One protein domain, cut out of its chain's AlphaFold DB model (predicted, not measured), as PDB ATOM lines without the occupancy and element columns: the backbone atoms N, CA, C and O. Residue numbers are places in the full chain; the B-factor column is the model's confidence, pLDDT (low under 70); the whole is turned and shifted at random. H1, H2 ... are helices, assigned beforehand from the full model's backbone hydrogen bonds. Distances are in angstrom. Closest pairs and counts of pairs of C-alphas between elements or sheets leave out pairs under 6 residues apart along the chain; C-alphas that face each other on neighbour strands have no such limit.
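Overview. This is residues 854 to 905 of the 1041 residues of the protein "Protein kinase domain-containing protein" of Amphimedon queenslandica (UniProt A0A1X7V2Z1). Look first for one longer helix, H1, with a helical hairpin of two shorter helices, H2 and H3, packed on it; their three centres make a triangle. The 52 printed residues, with three named helices and no named strand, are all helix by class and compact, with a radius of gyration of the C-alphas of 9.9 A and spans of 27 by 22 by 15 A.

Along the chain. Find C-alpha 854 at (163.371, 144.441, 122.801); from there H1 runs 22.9 A to residue 869. H2 holds residues 878 to 884. H3, residues 888 to 897, runs 14.3 A to C-alpha 897 at (162.405, 136.758, 119.698).

Arrangement. H1 touches H2 with residues 862 to 869 alone, the same way at a steep tilt of 44 degrees; the closest C-alphas, Ile 865 and Val 882, are 6.2 A apart. H1 touches H3, opposite ways at 36 degrees, only just steep; the closest C-alphas, Gly 861 and Cys 897, are 4.8 A apart. H2 and H3 form a hairpin at a shallow tilt of 9 degrees; the closest C-alphas, Val 882 and Lys 891, are 6.3 A apart. The packing is only just mostly crossed, with 1 of 3 pairs shallow. Every O i to N i+4 pair is within hydrogen-bond range in H1 and H2, and 5 of 6 in H3.

Size, cuts and confidence. The C-alphas farthest apart, Cys 870 and Glu 903, are 28.6 A apart. The printed part has no cut, and no link is long. Residues 876 and 889 are under pLDDT 70.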
ATOM      1  N   ALA A 854     163.927 145.436 123.717       78.50
ATOM      2  CA  ALA A 854     163.371 144.441 122.801       78.50
ATOM      3  C   ALA A 854     164.118 144.382 121.450       78.50
ATOM      4  O   ALA A 854     163.989 143.388 120.728       78.50
ATOM      5  N   MET A 855     164.919 145.400 121.113       82.31
ATOM      6  CA  MET A 855     165.823 145.375 119.956       82.31
ATOM      7  C   MET A 855     166.955 144.354 120.141       82.31
ATOM      8  O   MET A 855     167.316 143.651 119.195       82.31
ATOM      9  N   ASP A 856     167.464 144.215 121.366       79.38
ATOM     10  CA  ASP A 856     168.513 143.246 121.704       79.38
ATOM     11  C   ASP A 856     167.964 141.815 121.682       79.38
ATOM     12  O   ASP A 856     168.608 140.916 121.145       79.38
ATOM     13  N   VAL A 857     166.725 141.616 122.159       82.56
ATOM     14  CA  VAL A 857     165.991 140.338 122.041       82.56
ATOM     15  C   VAL A 857     165.881 139.904 120.577       82.56
ATOM     16  O   VAL A 857     166.096 138.735 120.254       82.56
ATOM     17  N   PHE A 858     165.553 140.837 119.681       85.56
ATOM     18  CA  PHE A 858     165.424 140.553 118.254       85.56
ATOM     19  C   PHE A 858     166.777 140.219 117.625       85.56
ATOM     20  O   PHE A 858     166.897 139.201 116.946       85.56
ATOM     21  N   SER A 859     167.804 141.019 117.917       84.62
ATOM     22  CA  SER A 859     169.180 140.794 117.451       84.62
ATOM     23  C   SER A 859     169.707 139.426 117.906       84.62
ATOM     24  O   SER A 859     170.287 138.680 117.117       84.62
ATOM     25  N   TYR A 860     169.417 139.050 119.154       83.75
ATOM     26  CA  TYR A 860     169.707 137.735 119.719       83.75
ATOM     27  C   TYR A 860     168.919 136.607 119.036       83.75
ATOM     28  O   TYR A 860     169.473 135.552 118.731       83.75
ATOM     29  N   GLY A 861     167.639 136.836 118.729       85.75
ATOM     30  CA  GLY A 861     166.823 135.918 117.937       85.75
ATOM     31  C   GLY A 861     167.416 135.655 116.551       85.75
ATOM     32  O   GLY A 861     167.496 134.501 116.141       85.75
ATOM     33  N   VAL A 862     167.889 136.696 115.859       84.94
ATOM     34  CA  VAL A 862     168.548 136.574 114.547       84.94
ATOM     35  C   VAL A 862     169.880 135.821 114.654       84.94
ATOM     36  O   VAL A 862     170.129 134.925 113.850       84.94
ATOM     37  N   LEU A 863     170.687 136.089 115.686       83.19
ATOM     38  CA  LEU A 863     171.918 135.339 115.960       83.19
ATOM     39  C   LEU A 863     171.644 133.841 116.211       83.19
ATOM     40  O   LEU A 863     172.362 132.979 115.707       83.19
ATOM     41  N   LEU A 864     170.573 133.501 116.936       81.62
ATOM     42  CA  LEU A 864     170.171 132.106 117.139       81.62
ATOM     43  C   LEU A 864     169.690 131.419 115.851       81.62
ATOM     44  O   LEU A 864     169.846 130.200 115.739       81.62
ATOM     45  N   ILE A 865     169.137 132.156 114.878       83.62
ATOM     46  CA  ILE A 865     168.861 131.613 113.537       83.62
ATOM     47  C   ILE A 865     170.182 131.268 112.855       83.62
ATOM     48  O   ILE A 865     170.356 130.122 112.448       83.62
ATOM     49  N   GLU A 866     171.122 132.217 112.793       84.94
ATOM     50  CA  GLU A 866     172.438 132.023 112.174       84.94
ATOM     51  C   GLU A 866     173.160 130.793 112.736       84.94
ATOM     52  O   GLU A 866     173.587 129.920 111.982       84.94
ATOM     53  N   MET A 867     173.214 130.668 114.065       81.19
ATOM     54  CA  MET A 867     173.804 129.511 114.747       81.19
ATOM     55  C   MET A 867     173.053 128.196 114.481       81.19
ATOM     56  O   MET A 867     173.652 127.125 114.570       81.19
ATOM     57  N   SER A 868     171.751 128.249 114.185       78.56
ATOM     58  CA  SER A 868     170.933 127.057 113.916       78.56
ATOM     59  C   SER A 868     171.024 126.570 112.468       78.56
ATOM     60  O   SER A 868     170.835 125.375 112.233       78.56
ATOM     61  N   ILE A 869     171.281 127.472 111.512       79.19
ATOM     62  CA  ILE A 869     171.379 127.159 110.073       79.19
ATOM     63  C   ILE A 869     172.824 127.177 109.542       79.19
ATOM     64  O   ILE A 869     173.063 126.731 108.423       79.19
ATOM     65  N   CYS A 870     173.779 127.669 110.339       74.31
ATOM     66  CA  CYS A 870     175.192 127.869 109.994       74.31
ATOM     67  C   CYS A 870     175.426 128.771 108.761       74.31
ATOM     68  O   CYS A 870     176.374 128.561 108.004       74.31
ATOM     69  N   ALA A 871     174.563 129.769 108.559       75.19
ATOM     70  CA  ALA A 871     174.623 130.737 107.463       75.19
ATOM     71  C   ALA A 871     173.945 132.059 107.864       75.19
ATOM     72  O   ALA A 871     173.044 132.057 108.702       75.19
ATOM     73  N   ILE A 872     174.349 133.175 107.248       75.81
ATOM     74  CA  ILE A 872     173.843 134.521 107.573       75.81
ATOM     75  C   ILE A 872     172.350 134.642 107.184       75.81
ATOM     76  O   ILE A 872     172.032 134.576 105.991       75.81
ATOM     77  N   PRO A 873     171.427 134.856 108.144       75.50
ATOM     78  CA  PRO A 873     169.985 134.834 107.902       75.50
ATOM     79  C   PRO A 873     169.489 136.162 107.316       75.50
ATOM     80  O   PRO A 873     169.256 137.148 108.025       75.50
ATOM     81  N   GLN A 874     169.318 136.191 105.994       76.06
ATOM     82  CA  GLN A 874     168.902 137.392 105.272       76.06
ATOM     83  C   GLN A 874     167.481 137.835 105.677       76.06
ATOM     84  O   GLN A 874     166.594 136.983 105.774       76.06
ATOM     85  N   PRO A 875     167.211 139.146 105.866       72.62
ATOM     86  CA  PRO A 875     165.950 139.631 106.437       72.62
ATOM     87  C   PRO A 875     164.666 139.083 105.796       72.62
ATOM     88  O   PRO A 875     163.734 138.752 106.529       72.62
ATOM     89  N   GLY A 876     164.631 138.929 104.467       68.00
ATOM     90  CA  GLY A 876     163.474 138.389 103.739       68.00
ATOM     91  C   GLY A 876     163.216 136.890 103.952       68.00
ATOM     92  O   GLY A 876     162.070 136.452 103.887       68.00
ATOM     93  N   ASN A 877     164.249 136.104 104.281       76.81
ATOM     94  CA  ASN A 877     164.151 134.644 104.390       76.81
ATOM     95  C   ASN A 877     163.936 134.149 105.828       76.81
ATOM     96  O   ASN A 877     163.548 132.995 106.023       76.81
ATOM     97  N   ARG A 878     164.076 135.027 106.837       78.94
ATOM     98  CA  ARG A 878     164.038 134.676 108.270       78.94
ATOM     99  C   ARG A 878     162.875 133.754 108.667       78.94
ATOM    100  O   ARG A 878     163.066 132.866 109.489       78.94
ATOM    101  N   ARG A 879     161.668 133.902 108.096       77.44
ATOM    102  CA  ARG A 879     160.525 133.007 108.410       77.44
ATOM    103  C   ARG A 879     160.727 131.563 107.925       77.44
ATOM    104  O   ARG A 879     160.247 130.640 108.584       77.44
ATOM    105  N   GLN A 880     161.414 131.346 106.803       80.00
ATOM    106  CA  GLN A 880     161.792 130.008 106.335       80.00
ATOM    107  C   GLN A 880     162.954 129.456 107.168       80.00
ATOM    108  O   GLN A 880     162.876 128.320 107.641       80.00
ATOM    109  N   ASP A 881     163.957 130.289 107.455       83.44
ATOM    110  CA  ASP A 881     165.121 129.914 108.264       83.44
ATOM    111  C   ASP A 881     164.707 129.453 109.670       83.44
ATOM    112  O   ASP A 881     165.049 128.349 110.098       83.44
ATOM    113  N   VAL A 882     163.854 130.226 110.352       83.00
ATOM    114  CA  VAL A 882     163.241 129.854 111.641       83.00
ATOM    115  C   VAL A 882     162.441 128.558 111.537       83.00
ATOM    116  O   VAL A 882     162.417 127.753 112.471       83.00
ATOM    117  N   ASN A 883     161.782 128.318 110.401       81.56
ATOM    118  CA  ASN A 883     161.032 127.088 110.201       81.56
ATOM    119  C   ASN A 883     161.919 125.848 110.038       81.56
ATOM    120  O   ASN A 883     161.479 124.771 110.451       81.56
ATOM    121  N   SER A 884     163.145 126.009 109.531       79.19
ATOM    122  CA  SER A 884     164.144 124.942 109.379       79.19
ATOM    123  C   SER A 884     164.778 124.473 110.702       79.19
ATOM    124  O   SER A 884     165.349 123.379 110.760       79.19
ATOM    125  N   ILE A 885     164.639 125.250 111.788       82.44
ATOM    126  CA  ILE A 885     165.180 124.922 113.116       82.44
ATOM    127  C   ILE A 885     164.528 123.634 113.647       82.44
ATOM    128  O   ILE A 885     163.379 123.621 114.090       82.44
ATOM    129  N   ARG A 886     165.292 122.534 113.644       75.38
ATOM    130  CA  ARG A 886     164.800 121.181 113.977       75.38
ATOM    131  C   ARG A 886     164.362 120.999 115.438       75.38
ATOM    132  O   ARG A 886     163.577 120.104 115.731       75.38
ATOM    133  N   ARG A 887     164.880 121.805 116.373       74.06
ATOM    134  CA  ARG A 887     164.565 121.706 117.811       74.06
ATOM    135  C   ARG A 887     163.346 122.566 118.151       74.06
ATOM    136  O   ARG A 887     163.470 123.784 118.222       74.06
ATOM    137  N   ALA A 888     162.203 121.937 118.430       72.19
ATOM    138  CA  ALA A 888     160.924 122.622 118.663       72.19
ATOM    139  C   ALA A 888     160.969 123.714 119.754       72.19
ATOM    140  O   ALA A 888     160.455 124.809 119.539       72.19
ATOM    141  N   GLY A 889     161.634 123.463 120.891       68.69
ATOM    142  CA  GLY A 889     161.777 124.460 121.964       68.69
ATOM    143  C   GLY A 889     162.593 125.691 121.549       68.69
ATOM    144  O   GLY A 889     162.183 126.821 121.808       68.69
ATOM    145  N   LEU A 890     163.705 125.480 120.832       76.56
ATOM    146  CA  LEU A 890     164.534 126.565 120.294       76.56
ATOM    147  C   LEU A 890     163.789 127.332 119.194       76.56
ATOM    148  O   LEU A 890     163.757 128.556 119.222       76.56
ATOM    149  N   LYS A 891     163.115 126.620 118.282       81.62
ATOM    150  CA  LYS A 891     162.257 127.205 117.244       81.62
ATOM    151  C   LYS A 891     161.180 128.108 117.853       81.62
ATOM    152  O   LYS A 891     161.058 129.254 117.437       81.62
ATOM    153  N   GLY A 892     160.468 127.640 118.879       77.75
ATOM    154  CA  GLY A 892     159.448 128.427 119.580       77.75
ATOM    155  C   GLY A 892     160.006 129.637 120.343       77.75
ATOM    156  O   GLY A 892     159.339 130.665 120.422       77.75
ATOM    157  N   LEU A 893     161.231 129.557 120.877       81.19
ATOM    158  CA  LEU A 893     161.912 130.710 121.475       81.19
ATOM    159  C   LEU A 893     162.285 131.748 120.409       81.19
ATOM    160  O   LEU A 893     161.925 132.919 120.542       81.19
ATOM    161  N   VAL A 894     162.956 131.314 119.340       85.00
ATOM    162  CA  VAL A 894     163.401 132.178 118.241       85.00
ATOM    163  C   VAL A 894     162.210 132.854 117.558       85.00
ATOM    164  O   VAL A 894     162.247 134.067 117.370       85.00
ATOM    165  N   GLN A 895     161.117 132.124 117.290       84.75
ATOM    166  CA  GLN A 895     159.867 132.671 116.738       84.75
ATOM    167  C   GLN A 895     159.310 133.850 117.545       84.75
ATOM    168  O   GLN A 895     158.770 134.777 116.950       84.75
ATOM    169  N   ARG A 896     159.440 133.827 118.879       82.19
ATOM    170  CA  ARG A 896     159.020 134.938 119.746       82.19
ATOM    171  C   ARG A 896     160.050 136.068 119.786       82.19
ATOM    172  O   ARG A 896     159.669 137.229 119.869       82.19
ATOM    173  N   CYS A 897     161.342 135.750 119.707       84.31
ATOM    174  CA  CYS A 897     162.405 136.758 119.698       84.31
ATOM    175  C   CYS A 897     162.380 137.621 118.426       84.31
ATOM    176  O   CYS A 897     162.546 138.832 118.525       84.31
ATOM    177  N   VAL A 898     162.116 137.032 117.251       86.69
ATOM    178  CA  VAL A 898     162.108 137.751 115.958       86.69
ATOM    179  C   VAL A 898     160.723 138.257 115.514       86.69
ATOM    180  O   VAL A 898     160.485 138.443 114.322       86.69
ATOM    181  N   MET A 899     159.791 138.481 116.446       82.88
ATOM    182  CA  MET A 899     158.486 139.087 116.131       82.88
ATOM    183  C   MET A 899     158.633 140.556 115.721       82.88
ATOM    184  O   MET A 899     159.378 141.302 116.350       82.88
ATOM    185  N   ASP A 900     157.876 141.010 114.722       79.69
ATOM    186  CA  ASP A 900     157.971 142.398 114.249       79.69
ATOM    187  C   ASP A 900     157.508 143.410 115.318       79.69
ATOM    188  O   ASP A 900     158.165 144.430 115.527       79.69
ATOM    189  N   ASN A 901     156.452 143.093 116.081       80.38
ATOM    190  CA  ASN A 901     156.016 143.899 117.227       80.38
ATOM    191  C   ASN A 901     156.950 143.697 118.436       80.38
ATOM    192  O   ASN A 901     157.006 142.608 119.009       80.38
ATOM    193  N   CYS A 902     157.640 144.761 118.852       74.44
ATOM    194  CA  CYS A 902     158.577 144.757 119.974       74.44
ATOM    195  C   CYS A 902     157.928 144.508 121.347       74.44
ATOM    196  O   CYS A 902     158.594 143.957 122.221       74.44
ATOM    197  N   GLU A 903     156.644 144.825 121.538       74.88
ATOM    198  CA  GLU A 903     155.932 144.600 122.812       74.88
ATOM    199  C   GLU A 903     155.584 143.123 123.053       74.88
ATOM    200  O   GLU A 903     155.467 142.692 124.200       74.88
ATOM    201  N   LEU A 904     155.446 142.338 121.977       75.50
ATOM    202  CA  LEU A 904     155.145 140.901 122.032       75.50
ATOM    203  C   LEU A 904     156.405 140.026 122.130       75.50
ATOM    204  O   LEU A 904     156.304 138.819 122.369       75.50
ATOM    205  N   ARG A 905     157.595 140.616 121.961       84.69
ATOM    206  CA  ARG A 905     158.863 139.900 122.139       84.69
ATOM    207  C   ARG A 905     159.058 139.526 123.613       84.69
ATOM    208  O   ARG A 905     158.701 140.298 124.506       84.69
TER     209      ARG A 905